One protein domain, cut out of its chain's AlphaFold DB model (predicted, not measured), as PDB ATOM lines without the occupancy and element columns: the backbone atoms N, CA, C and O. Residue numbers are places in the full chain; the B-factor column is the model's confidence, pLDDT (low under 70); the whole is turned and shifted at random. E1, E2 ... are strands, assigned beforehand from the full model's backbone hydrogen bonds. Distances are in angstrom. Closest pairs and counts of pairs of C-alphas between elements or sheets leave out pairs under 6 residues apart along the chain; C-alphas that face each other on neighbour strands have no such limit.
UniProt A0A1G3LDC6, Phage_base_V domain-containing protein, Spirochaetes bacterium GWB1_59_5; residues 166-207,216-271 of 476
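What this domain is: This is residues 166 to 207 and 216 to 271 of the 476 residues of the protein "Phage_base_V domain-containing protein" of Spirochaetes bacterium GWB1_59_5 (UniProt A0A1G3LDC6). This is a single seven-stranded sheet, a twisted, arched slab in which E1 to E7 stand side by side in the order of the chain, with no named helix over either face. Between E3 and E4 the chain leaves the sheet at one end of these strands in a long stretch with no named element, residues 191 to 207, and comes back after a cut. Of the 98 printed residues, 42 are in named elements, under half, and the class is all strand: E1 E2 E3 E4 E5 E6 E7, with antiparallel neighbours throughout. The whole is only just loose, close to compact, with a radius of gyration of the C-alphas of 15.3 A and spans of 45 by 41 by 23 A.

Where its parts are: Find C-alpha 166 at (67.562, 83.844, 10.397); there E1 begins, residues 166 to 169. Next come E2, residues 176 to 180, 12.5 A from first to last C-alpha, and E3, residues 186 to 190, 12.3 A. Beyond the cut, look for C-alpha 225 at (60.395, 104.405, 5.485), where E4 begins; it runs to residue 231, 18.6 A. E5, residues 237 to 243, is 17.5 A long, and E6, residues 248 to 254, 18.6 A. E7, residues 261 to 267, 18.2 A, ends at C-alpha 267, (46.109, 105.074, 8.287).

How they stand to each other: Start at the edge strand E1, which forms a hairpin with E2, at 159 degrees between directions; N 167 and O 178 are 2.9 A apart. E2 and E3 are also a hairpin, at 176 degrees, with N 177 and O 189 at 2.8 A. E1, E2 and E3 make a meander, each strand the antiparallel neighbour of the one before. E3 and E4 are antiparallel neighbours at 177 degrees; look at N 188 and O 229, 2.8 A. A second meander is E4, E5, E6 and E7, with three hairpins. In it you find N 240 and O 228 at 2.8 A, N 241 and O 248 at 2.8 A, and N 251 and O 264 at 2.8 A. E5 and E6 stand at 157 degrees. The edge strands E1 and E7 are apart.

The domain as a whole: The farthest C-alphas, those of Asn 200 and Arg 260, are 46.1 A apart. Residues 208 to 215 are not printed, and C-alphas 207 and 216 are 11.1 A apart across this cut, which lies in the link from E3 to E4. Of the links printed whole, none is long. The mean pLDDT of the printed part is 95.8, and no printed residue is under 70.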
ATOM      1  N   ILE A 166      67.470  82.515   9.777       97.94
ATOM      2  CA  ILE A 166      67.562  83.844  10.397       97.94
ATOM      3  C   ILE A 166      68.685  84.589   9.687       97.94
ATOM      4  O   ILE A 166      69.821  84.107   9.650       97.94
ATOM      5  N   VAL A 167      68.368  85.738   9.097       97.38
ATOM      6  CA  VAL A 167      69.278  86.467   8.210       97.38
ATOM      7  C   VAL A 167      69.205  87.972   8.443       97.38
ATOM      8  O   VAL A 167      68.127  88.522   8.650       97.38
ATOM      9  N   VAL A 168      70.367  88.618   8.404       97.69
ATOM     10  CA  VAL A 168      70.557  90.064   8.552       97.69
ATOM     11  C   VAL A 168      71.272  90.591   7.315       97.69
ATOM     12  O   VAL A 168      72.217  89.960   6.844       97.69
ATOM     13  N   GLU A 169      70.838  91.723   6.782       95.88
ATOM     14  CA  GLU A 169      71.529  92.463   5.726       95.88
ATOM     15  C   GLU A 169      72.081  93.765   6.305       95.88
ATOM     16  O   GLU A 169      71.312  94.566   6.827       95.88
ATOM     17  N   ASP A 170      73.397  93.959   6.191       94.38
ATOM     18  CA  ASP A 170      74.102  95.165   6.658       94.38
ATOM     19  C   ASP A 170      74.544  96.067   5.486       94.38
ATOM     20  O   ASP A 170      75.398  96.935   5.648       94.38
ATOM     21  N   LYS A 171      74.044  95.825   4.269       93.19
ATOM     22  CA  LYS A 171      74.329  96.690   3.119       93.19
ATOM     23  C   LYS A 171      73.548  97.995   3.240       93.19
ATOM     24  O   LYS A 171      72.320  97.951   3.251       93.19
ATOM     25  N   ASP A 172      74.266  99.117   3.202       93.12
ATOM     26  CA  ASP A 172      73.678 100.460   3.160       93.12
ATOM     27  C   ASP A 172      72.584 100.567   2.085       93.12
ATOM     28  O   ASP A 172      72.793 100.240   0.910       93.12
ATOM     29  N   GLY A 173      71.412 101.037   2.498       95.31
ATOM     30  CA  GLY A 173      70.226 101.226   1.667       95.31
ATOM     31  C   GLY A 173      69.397  99.962   1.438       95.31
ATOM     32  O   GLY A 173      68.426 100.007   0.683       95.31
ATOM     33  N   ALA A 174      69.765  98.839   2.053       95.19
ATOM     34  CA  ALA A 174      69.089  97.551   1.908       95.19
ATOM     35  C   ALA A 174      68.962  96.784   3.237       95.19
ATOM     36  O   ALA A 174      68.715  95.579   3.222       95.19
ATOM     37  N   GLU A 175      69.135  97.452   4.377       96.94
ATOM     38  CA  GLU A 175      69.223  96.822   5.690       96.94
ATOM     39  C   GLU A 175      67.908  96.174   6.141       96.94
ATOM     40  O   GLU A 175      66.833  96.784   6.120       96.94
ATOM     41  N   PHE A 176      67.998  94.927   6.612       97.56
ATOM     42  CA  PHE A 176      66.865  94.199   7.182       97.56
ATOM     43  C   PHE A 176      67.297  93.082   8.138       97.56
ATOM     44  O   PHE A 176      68.418  92.580   8.091       97.56
ATOM     45  N   LEU A 177      66.344  92.614   8.944       98.44
ATOM     46  CA  LEU A 177      66.382  91.355   9.687       98.44
ATOM     47  C   LEU A 177      65.172  90.507   9.277       98.44
ATOM     48  O   LEU A 177      64.039  90.985   9.317       98.44
ATOM     49  N   ARG A 178      65.397  89.241   8.910       98.50
ATOM     50  CA  ARG A 178      64.336  88.284   8.568       98.50
ATOM     51  C   ARG A 178      64.461  86.979   9.343       98.50
ATOM     52  O   ARG A 178      65.556  86.440   9.503       98.50
ATOM     53  N   ILE A 179      63.311  86.444   9.740       98.56
ATOM     54  CA  ILE A 179      63.129  85.075  10.227       98.56
ATOM     55  C   ILE A 179      62.200  84.386   9.237       98.56
ATOM     56  O   ILE A 179      61.074  84.836   9.046       98.56
ATOM     57  N   ILE A 180      62.682  83.330   8.591       98.31
ATOM     58  CA  ILE A 180      62.004  82.640   7.495       98.31
ATOM     59  C   ILE A 180      61.868  81.169   7.871       98.31
ATOM     60  O   ILE A 180      62.838  80.536   8.291       98.31
ATOM     61  N   ASP A 181      60.673  80.609   7.744       97.88
ATOM     62  CA  ASP A 181      60.452  79.188   7.974       97.88
ATOM     63  C   ASP A 181      60.831  78.342   6.734       97.88
ATOM     64  O   ASP A 181      61.307  78.849   5.719       97.88
ATOM     65  N   ARG A 182      60.645  77.020   6.800       95.94
ATOM     66  CA  ARG A 182      60.903  76.131   5.657       95.94
ATOM     67  C   ARG A 182      59.989  76.429   4.463       95.94
ATOM     68  O   ARG A 182      60.403  76.208   3.326       95.94
ATOM     69  N   ALA A 183      58.744  76.823   4.713       96.12
ATOM     70  CA  ALA A 183      57.758  77.079   3.674       96.12
ATOM     71  C   ALA A 183      57.904  78.467   3.025       96.12
ATOM     72  O   ALA A 183      57.280  78.717   1.994       96.12
ATOM     73  N   GLY A 184      58.730  79.346   3.597       96.12
ATOM     74  CA  GLY A 184      58.919  80.724   3.148       96.12
ATOM     75  C   GLY A 184      58.015  81.740   3.854       96.12
ATOM     76  O   GLY A 184      58.003  82.902   3.457       96.12
ATOM     77  N   GLN A 185      57.279  81.334   4.893       97.88
ATOM     78  CA  GLN A 185      56.619  82.261   5.816       97.88
ATOM     79  C   GLN A 185      57.685  83.103   6.509       97.88
ATOM     80  O   GLN A 185      58.758  82.591   6.839       97.88
ATOM     81  N   MET A 186      57.409  84.384   6.734       98.12
ATOM     82  CA  MET A 186      58.439  85.311   7.187       98.12
ATOM     83  C   MET A 186      57.953  86.349   8.190       98.12
ATOM     84  O   MET A 186      56.830  86.840   8.115       98.12
ATOM     85  N   ILE A 187      58.869  86.719   9.081       98.69
ATOM     86  CA  ILE A 187      58.844  87.951   9.866       98.69
ATOM     87  C   ILE A 187      60.019  88.799   9.381       98.69
ATOM     88  O   ILE A 187      61.147  88.308   9.329       98.69
ATOM     89  N   GLU A 188      59.768  90.051   9.023       98.62
ATOM     90  CA  GLU A 188      60.754  90.996   8.505       98.62
ATOM     91  C   GLU A 188      60.686  92.311   9.273       98.62
ATOM     92  O   GLU A 188      59.612  92.870   9.477       98.62
ATOM     93  N   MET A 189      61.851  92.816   9.659       98.62
ATOM     94  CA  MET A 189      62.057  94.181  10.128       98.62
ATOM     95  C   MET A 189      63.002  94.849   9.136       98.62
ATOM     96  O   MET A 189      64.113  94.361   8.932       98.62
ATOM     97  N   SER A 190      62.563  95.931   8.504       98.19
ATOM     98  CA  SER A 190      63.317  96.633   7.465       98.19
ATOM     99  C   SER A 190      63.473  98.100   7.844       98.19
ATOM    100  O   SER A 190      62.501  98.756   8.220       98.19
ATOM    101  N   CYS A 191      64.705  98.594   7.786       97.50
ATOM    102  CA  CYS A 191      65.053  99.973   8.124       97.50
ATOM    103  C   CYS A 191      66.256 100.411   7.274       97.50
ATOM    104  O   CYS A 191      67.355 100.580   7.808       97.50
ATOM    105  N   PRO A 192      66.083 100.508   5.945       97.56
ATOM    106  CA  PRO A 192      67.179 100.831   5.050       97.56
ATOM    107  C   PRO A 192      67.627 102.279   5.250       97.56
ATOM    108  O   PRO A 192      66.816 103.202   5.146       97.56
ATOM    109  N   VAL A 193      68.915 102.500   5.502       97.56
ATOM    110  CA  VAL A 193      69.481 103.844   5.690       97.56
ATOM    111  C   VAL A 193      70.136 104.294   4.391       97.56
ATOM    112  O   VAL A 193      70.824 103.530   3.725       97.56
ATOM    113  N   THR A 194      69.933 105.546   3.992       97.81
ATOM    114  CA  THR A 194      70.576 106.075   2.784       97.81
ATOM    115  C   THR A 194      72.103 106.007   2.896       97.81
ATOM    116  O   THR A 194      72.683 106.298   3.945       97.81
ATOM    117  N   VAL A 195      72.765 105.669   1.785       96.56
ATOM    118  CA  VAL A 195      74.234 105.530   1.712       96.56
ATOM    119  C   VAL A 195      74.948 106.792   2.203       96.56
ATOM    120  O   VAL A 195      75.938 106.709   2.927       96.56
ATOM    121  N   GLU A 196      74.433 107.972   1.849       96.69
ATOM    122  CA  GLU A 196      75.032 109.237   2.281       96.69
ATOM    123  C   GLU A 196      74.886 109.447   3.793       96.69
ATOM    124  O   GLU A 196      75.856 109.808   4.460       96.69
ATOM    125  N   ALA A 197      73.712 109.159   4.366       97.06
ATOM    126  CA  ALA A 197      73.496 109.323   5.800       97.06
ATOM    127  C   ALA A 197      74.320 108.333   6.636       97.06
ATOM    128  O   ALA A 197      74.750 108.696   7.738       97.06
ATOM    129  N   ASN A 198      74.545 107.107   6.138       96.75
ATOM    130  CA  ASN A 198      75.321 106.073   6.832       96.75
ATOM    131  C   ASN A 198      76.821 106.063   6.499       96.75
ATOM    132  O   ASN A 198      77.545 105.162   6.927       96.75
ATOM    133  N   LYS A 199      77.335 107.073   5.790       95.69
ATOM    134  CA  LYS A 199      78.763 107.174   5.468       95.69
ATOM    135  C   LYS A 199      79.627 107.019   6.723       95.69
ATOM    136  O   LYS A 199      79.407 107.685   7.731       95.69
ATOM    137  N   ASN A 200      80.629 106.139   6.657       93.44
ATOM    138  CA  ASN A 200      81.483 105.769   7.796       93.44
ATOM    139  C   ASN A 200      80.706 105.216   9.009       93.44
ATOM    140  O   ASN A 200      81.127 105.421  10.147       93.44
ATOM    141  N   ASN A 201      79.586 104.521   8.775       93.06
ATOM    142  CA  ASN A 201      78.717 103.962   9.815       93.06
ATOM    143  C   ASN A 201      78.137 105.037  10.761       93.06
ATOM    144  O   ASN A 201      77.937 104.803  11.956       93.06
ATOM    145  N   ALA A 202      77.883 106.243  10.238       95.75
ATOM    146  CA  ALA A 202      77.410 107.383  11.025       95.75
ATOM    147  C   ALA A 202      76.004 107.189  11.622       95.75
ATOM    148  O   ALA A 202      75.651 107.893  12.569       95.75
ATOM    149  N   GLN A 203      75.198 106.250  11.108       95.94
ATOM    150  CA  GLN A 203      73.885 105.908  11.667       95.94
ATOM    151  C   GLN A 203      73.877 104.590  12.442       95.94
ATOM    152  O   GLN A 203      72.806 104.010  12.630       95.94
ATOM    153  N   GLN A 204      75.012 104.143  12.990       93.94
ATOM    154  CA  GLN A 204      75.019 102.996  13.899       93.94
ATOM    155  C   GLN A 204      73.970 103.167  15.008       93.94
ATOM    156  O   GLN A 204      73.887 104.220  15.645       93.94
ATOM    157  N   ARG A 205      73.166 102.130  15.277       92.88
ATOM    158  CA  ARG A 205      72.130 102.186  16.324       92.88
ATOM    159  C   ARG A 205      72.696 102.655  17.668       92.88
ATOM    160  O   ARG A 205      72.084 103.485  18.332       92.88
ATOM    161  N   GLY A 206      73.838 102.104  18.084       92.38
ATOM    162  CA  GLY A 206      74.305 102.221  19.464       92.38
ATOM    163  C   GLY A 206      73.267 101.613  20.411       92.38
ATOM    164  O   GLY A 206      72.902 100.444  20.269       92.38
ATOM    165  N   VAL A 207      72.748 102.426  21.331       94.44
ATOM    166  CA  VAL A 207      71.675 102.056  22.273       94.44
ATOM    167  C   VAL A 207      70.342 102.758  21.986       94.44
ATOM    168  O   VAL A 207      69.445 102.690  22.826       94.44
ATOM    169  N   VAL A 216      66.747 106.112  14.528       95.19
ATOM    170  CA  VAL A 216      67.137 106.748  13.257       95.19
ATOM    171  C   VAL A 216      65.955 107.559  12.708       95.19
ATOM    172  O   VAL A 216      64.846 107.040  12.622       95.19
ATOM    173  N   GLY A 217      66.196 108.832  12.378       95.06
ATOM    174  CA  GLY A 217      65.181 109.732  11.827       95.06
ATOM    175  C   GLY A 217      64.789 109.360  10.397       95.06
ATOM    176  O   GLY A 217      65.619 108.850   9.640       95.06
ATOM    177  N   HIS A 218      63.529 109.620  10.034       96.25
ATOM    178  CA  HIS A 218      62.981 109.299   8.712       96.25
ATOM    179  C   HIS A 218      63.754 109.977   7.575       96.25
ATOM    180  O   HIS A 218      63.981 109.351   6.546       96.25
ATOM    181  N   ASP A 219      64.279 111.186   7.793       96.62
ATOM    182  CA  ASP A 219      65.117 111.939   6.848       96.62
ATOM    183  C   ASP A 219      66.350 111.166   6.351       96.62
ATOM    184  O   ASP A 219      66.904 111.459   5.291       96.62
ATOM    185  N   LYS A 220      66.783 110.158   7.114       97.19
ATOM    186  CA  LYS A 220      67.961 109.338   6.819       97.19
ATOM    187  C   LYS A 220      67.612 108.007   6.172       97.19
ATOM    188  O   LYS A 220      68.520 107.337   5.675       97.19
ATOM    189  N   LEU A 221      66.344 107.609   6.205       97.56
ATOM    190  CA  LEU A 221      65.871 106.334   5.682       97.56
ATOM    191  C   LEU A 221      65.640 106.420   4.176       97.56
ATOM    192  O   LEU A 221      65.238 107.454   3.640       97.56
ATOM    193  N   VAL A 222      65.849 105.309   3.478       97.12
ATOM    194  CA  VAL A 222      65.444 105.191   2.074       97.12
ATOM    195  C   VAL A 222      63.920 105.345   1.998       97.12
ATOM    196  O   VAL A 222      63.185 104.663   2.708       97.12
ATOM    197  N   GLU A 223      63.448 106.284   1.170       96.00
ATOM    198  CA  GLU A 223      62.029 106.679   1.057       96.00
ATOM    199  C   GLU A 223      61.372 107.174   2.360       96.00
ATOM    200  O   GLU A 223      60.142 107.174   2.459       96.00
ATOM    201  N   GLY A 224      62.154 107.559   3.376       96.56
ATOM    202  CA  GLY A 224      61.598 107.959   4.670       96.56
ATOM    203  C   GLY A 224      60.840 106.840   5.383       96.56
ATOM    204  O   GLY A 224      59.883 107.117   6.104       96.56
ATOM    205  N   ARG A 225      61.205 105.574   5.131       96.81
ATOM    206  CA  ARG A 225      60.395 104.405   5.485       96.81
ATOM    207  C   ARG A 225      61.167 103.355   6.279       96.81
ATOM    208  O   ARG A 225      62.199 102.859   5.836       96.81
ATOM    209  N   ALA A 226      60.573 102.919   7.385       97.75
ATOM    210  CA  ALA A 226      60.880 101.652   8.045       97.75
ATOM    211  C   ALA A 226      59.590 100.842   8.214       97.75
ATOM    212  O   ALA A 226      58.512 101.419   8.342       97.75
ATOM    213  N   PHE A 227      59.673  99.510   8.220       98.31
ATOM    214  CA  PHE A 227      58.486  98.677   8.415       98.31
ATOM    215  C   PHE A 227      58.766  97.364   9.145       98.31
ATOM    216  O   PHE A 227      59.882  96.836   9.141       98.31
ATOM    217  N   ILE A 228      57.703  96.807   9.726       98.69
ATOM    218  CA  ILE A 228      57.649  95.435  10.236       98.69
ATOM    219  C   ILE A 228      56.588  94.679   9.440       98.69
ATOM    220  O   ILE A 228      55.468  95.163   9.291       98.69
ATOM    221  N   ARG A 229      56.927  93.498   8.924       98.75
ATOM    222  CA  ARG A 229      56.056  92.668   8.085       98.75
ATOM    223  C   ARG A 229      56.006  91.235   8.602       98.75
ATOM    224  O   ARG A 229      57.043  90.634   8.864       98.75
ATOM    225  N   LEU A 230      54.809  90.665   8.673       98.62
ATOM    226  CA  LEU A 230      54.572  89.238   8.874       98.62
ATOM    227  C   LEU A 230      53.832  88.706   7.653       98.62
ATOM    228  O   LEU A 230      52.840  89.308   7.252       98.62
ATOM    229  N   LYS A 231      54.289  87.597   7.069       97.94
ATOM    230  CA  LYS A 231      53.682  87.018   5.867       97.94
ATOM    231  C   LYS A 231      53.607  85.499   5.941       97.94
ATOM    232  O   LYS A 231      54.607  84.841   6.232       97.94
ATOM    233  N   ASP A 232      52.429  84.947   5.667       97.25
ATOM    234  CA  ASP A 232      52.187  83.502   5.649       97.25
ATOM    235  C   ASP A 232      52.400  82.881   4.247       97.25
ATOM    236  O   ASP A 232      52.746  83.560   3.278       97.25
ATOM    237  N   ILE A 233      52.179  81.567   4.133       95.88
ATOM    238  CA  ILE A 233      52.351  80.803   2.888       95.88
ATOM    239  C   ILE A 233      51.247  81.096   1.856       95.88
ATOM    240  O   ILE A 233      51.438  80.901   0.654       95.88
ATOM    241  N   SER A 234      50.083  81.547   2.321       93.50
ATOM    242  CA  SER A 234      48.922  81.898   1.499       93.50
ATOM    243  C   SER A 234      48.985  83.338   0.985       93.50
ATOM    244  O   SER A 234      48.191  83.706   0.124       93.50
ATOM    245  N   GLY A 235      49.929  84.137   1.490       94.06
ATOM    246  CA  GLY A 235      50.079  85.557   1.201       94.06
ATOM    247  C   GLY A 235      49.355  86.478   2.187       94.06
ATOM    248  O   GLY A 235      49.410  87.689   2.000       94.06
ATOM    249  N   GLN A 236      48.701  85.952   3.221       97.06
ATOM    250  CA  GLN A 236      48.171  86.756   4.323       97.06
ATOM    251  C   GLN A 236      49.311  87.559   4.943       97.06
ATOM    252  O   GLN A 236      50.426  87.050   5.098       97.06
ATOM    253  N   GLU A 237      49.041  88.818   5.265       97.94
ATOM    254  CA  GLU A 237      50.084  89.766   5.628       97.94
ATOM    255  C   GLU A 237      49.627  90.713   6.736       97.94
ATOM    256  O   GLU A 237      48.487  91.173   6.742       97.94
ATOM    257  N   VAL A 238      50.537  91.030   7.652       98.62
ATOM    258  CA  VAL A 238      50.405  92.149   8.590       98.62
ATOM    259  C   VAL A 238      51.595  93.073   8.379       98.62
ATOM    260  O   VAL A 238      52.735  92.611   8.426       98.62
ATOM    261  N   VAL A 239      51.344  94.361   8.149       98.62
ATOM    262  CA  VAL A 239      52.380  95.379   7.928       98.62
ATOM    263  C   VAL A 239      52.177  96.543   8.890       98.62
ATOM    264  O   VAL A 239      51.102  97.132   8.925       98.62
ATOM    265  N   LEU A 240      53.224  96.878   9.642       98.56
ATOM    266  CA  LEU A 240      53.372  98.134  10.375       98.56
ATOM    267  C   LEU A 240      54.320  99.015   9.556       98.56
ATOM    268  O   LEU A 240      55.516  98.726   9.507       98.56
ATOM    269  N   ASP A 241      53.795 100.026   8.873       97.94
ATOM    270  CA  ASP A 241      54.545 100.910   7.977       97.94
ATOM    271  C   ASP A 241      54.770 102.268   8.649       97.94
ATOM    272  O   ASP A 241      53.827 103.029   8.861       97.94
ATOM    273  N   GLY A 242      56.018 102.561   9.005       96.12
ATOM    274  CA  GLY A 242      56.456 103.834   9.575       96.12
ATOM    275  C   GLY A 242      57.048 104.738   8.500       96.12
ATOM    276  O   GLY A 242      58.207 105.132   8.601       96.12
ATOM    277  N   ARG A 243      56.300 104.987   7.419       95.62
ATOM    278  CA  ARG A 243      56.678 105.969   6.397       95.62
ATOM    279  C   ARG A 243      56.227 107.354   6.840       95.62
ATOM    280  O   ARG A 243      55.035 107.545   7.057       95.62
ATOM    281  N   GLU A 244      57.150 108.309   6.881       92.81
ATOM    282  CA  GLU A 244      56.858 109.679   7.320       92.81
ATOM    283  C   GLU A 244      55.656 110.286   6.570       92.81
ATOM    284  O   GLU A 244      55.611 110.322   5.332       92.81
ATOM    285  N   GLY A 245      54.650 110.716   7.337       92.31
ATOM    286  CA  GLY A 245      53.418 111.337   6.843       92.31
ATOM    287  C   GLY A 245      52.447 110.386   6.132       92.31
ATOM    288  O   GLY A 245      51.430 110.837   5.598       92.31
ATOM    289  N   ASN A 246      52.757 109.089   6.077       94.81
ATOM    290  CA  ASN A 246      51.936 108.029   5.486       94.81
ATOM    291  C   ASN A 246      51.980 106.759   6.353       94.81
ATOM    292  O   ASN A 246      52.017 105.642   5.824       94.81
ATOM    293  N   GLU A 247      52.029 106.918   7.673       96.00
ATOM    294  CA  GLU A 247      52.132 105.797   8.591       96.00
ATOM    295  C   GLU A 247      50.837 104.982   8.561       96.00
ATOM    296  O   GLU A 247      49.725 105.513   8.458       96.00
ATOM    297  N   SER A 248      50.973 103.659   8.606       97.44
ATOM    298  CA  SER A 248      49.811 102.782   8.551       97.44
ATOM    299  C   SER A 248      50.044 101.422   9.192       97.44
ATOM    300  O   SER A 248      51.162 100.920   9.298       97.44
ATOM    301  N   VAL A 249      48.943 100.797   9.591       98.44
ATOM    302  CA  VAL A 249      48.875  99.395   9.988       98.44
ATOM    303  C   VAL A 249      47.895  98.698   9.061       98.44
ATOM    304  O   VAL A 249      46.723  99.064   9.017       98.44
ATOM    305  N   THR A 250      48.366  97.696   8.324       98.44
ATOM    306  CA  THR A 250      47.558  96.965   7.340       98.44
ATOM    307  C   THR A 250      47.508  95.482   7.680       98.44
ATOM    308  O   THR A 250      48.546  94.855   7.884       98.44
ATOM    309  N   LEU A 251      46.306  94.911   7.705       98.50
ATOM    310  CA  LEU A 251      46.061  93.474   7.752       98.50
ATOM    311  C   LEU A 251      45.441  93.063   6.418       98.50
ATOM    312  O   LEU A 251      44.361  93.526   6.063       98.50
ATOM    313  N   THR A 252      46.107  92.170   5.699       98.06
ATOM    314  CA  THR A 252      45.668  91.662   4.402       98.06
ATOM    315  C   THR A 252      45.363  90.179   4.513       98.06
ATOM    316  O   THR A 252      46.232  89.375   4.848       98.06
ATOM    317  N   SER A 253      44.142  89.792   4.154       97.50
ATOM    318  CA  SER A 253      43.789  88.397   3.900       97.50
ATOM    319  C   SER A 253      43.664  88.196   2.398       97.50
ATOM    320  O   SER A 253      42.870  88.876   1.748       97.50
ATOM    321  N   GLN A 254      44.422  87.252   1.841       94.88
ATOM    322  CA  GLN A 254      44.335  86.917   0.424       94.88
ATOM    323  C   GLN A 254      44.442  85.419   0.157       94.88
ATOM    324  O   GLN A 254      44.949  84.654   0.978       94.88
ATOM    325  N   CYS A 255      43.955  84.996  -1.008       91.56
ATOM    326  CA  CYS A 255      44.242  83.668  -1.535       91.56
ATOM    327  C   CYS A 255      45.614  83.625  -2.221       91.56
ATOM    328  O   CYS A 255      46.132  84.640  -2.678       91.56
ATOM    329  N   ARG A 256      46.173  82.418  -2.371       89.00
ATOM    330  CA  ARG A 256      47.547  82.190  -2.854       89.00
ATOM    331  C   ARG A 256      47.891  82.835  -4.207       89.00
ATOM    332  O   ARG A 256      49.054  83.117  -4.462       89.00
ATOM    333  N   ASN A 257      46.907  83.034  -5.082       88.88
ATOM    334  CA  ASN A 257      47.080  83.666  -6.399       88.88
ATOM    335  C   ASN A 257      46.792  85.182  -6.404       88.88
ATOM    336  O   ASN A 257      46.839  85.794  -7.465       88.88
ATOM    337  N   GLY A 258      46.461  85.778  -5.255       88.25
ATOM    338  CA  GLY A 258      46.159  87.205  -5.115       88.25
ATOM    339  C   GLY A 258      44.824  87.658  -5.717       88.25
ATOM    340  O   GLY A 258      44.511  88.839  -5.658       88.25
ATOM    341  N   HIS A 259      44.007  86.763  -6.291       87.94
ATOM    342  CA  HIS A 259      42.752  87.159  -6.954       87.94
ATOM    343  C   HIS A 259      41.642  87.587  -5.995       87.94
ATOM    344  O   HIS A 259      40.703  88.265  -6.401       87.94
ATOM    345  N   ARG A 260      41.706  87.150  -4.739       93.00
ATOM    346  CA  ARG A 260      40.760  87.521  -3.692       93.00
ATOM    347  C   ARG A 260      41.556  88.120  -2.562       93.00
ATOM    348  O   ARG A 260      42.329  87.400  -1.934       93.00
ATOM    349  N   GLN A 261      41.352  89.405  -2.329       95.12
ATOM    350  CA  GLN A 261      42.034  90.163  -1.299       95.12
ATOM    351  C   GLN A 261      41.010  90.991  -0.536       95.12
ATOM    352  O   GLN A 261      40.107  91.563  -1.132       95.12
ATOM    353  N   GLN A 262      41.163  91.037   0.777       97.06
ATOM    354  CA  GLN A 262      40.409  91.904   1.670       97.06
ATOM    355  C   GLN A 262      41.371  92.482   2.703       97.06
ATOM    356  O   GLN A 262      42.347  91.820   3.083       97.06
ATOM    357  N   THR A 263      41.122  93.714   3.124       98.00
ATOM    358  CA  THR A 263      42.070  94.500   3.910       98.00
ATOM    359  C   THR A 263      41.396  95.194   5.083       98.00
ATOM    360  O   THR A 263      40.227  95.573   5.031       98.00
ATOM    361  N   ILE A 264      42.161  95.356   6.158       98.31
ATOM    362  CA  ILE A 264      41.879  96.301   7.232       98.31
ATOM    363  C   ILE A 264      43.083  97.227   7.307       98.31
ATOM    364  O   ILE A 264      44.198  96.757   7.530       98.31
ATOM    365  N   THR A 265      42.862  98.522   7.138       97.81
ATOM    366  CA  THR A 265      43.910  99.539   7.140       97.81
ATOM    367  C   THR A 265      43.585 100.594   8.183       97.81
ATOM    368  O   THR A 265      42.509 101.179   8.161       97.81
ATOM    369  N   MET A 266      44.522 100.852   9.088       97.50
ATOM    370  CA  MET A 266      44.521 102.014   9.973       97.50
ATOM    371  C   MET A 266      45.608 102.952   9.459       97.50
ATOM    372  O   MET A 266      46.780 102.593   9.494       97.50
ATOM    373  N   SER A 267      45.221 104.102   8.923       95.25
ATOM    374  CA  SER A 267      46.109 105.074   8.287       95.25
ATOM    375  C   SER A 267      46.129 106.355   9.108       95.25
ATOM    376  O   SER A 267      45.065 106.889   9.415       95.25
ATOM    377  N   SER A 268      47.325 106.854   9.415       93.25
ATOM    378  CA  SER A 268      47.539 108.222   9.904       93.25
ATOM    379  C   SER A 268      48.194 109.104   8.838       93.25
ATOM    380  O   SER A 268      49.006 109.982   9.126       93.25
ATOM    381  N   LYS A 269      47.903 108.806   7.567       89.94
ATOM    382  CA  LYS A 269      48.369 109.606   6.443       89.94
ATOM    383  C   LYS A 269      47.857 111.031   6.585       89.94
ATOM    384  O   LYS A 269      46.651 111.254   6.653       89.94
ATOM    385  N   GLN A 270      48.769 111.997   6.527       83.25
ATOM    386  CA  GLN A 270      48.440 113.401   6.731       83.25
ATOM    387  C   GLN A 270      47.318 113.862   5.778       83.25
ATOM    388  O   GLN A 270      47.476 113.863   4.556       83.25
ATOM    389  N   GLY A 271      46.178 114.270   6.348       83.62
ATOM    390  CA  GLY A 271      44.994 114.715   5.596       83.62
ATOM    391  C   GLY A 271      44.093 113.588   5.065       83.62
ATOM    392  O   GLY A 271      43.164 113.850   4.294       83.62
TER     393      GLY A 271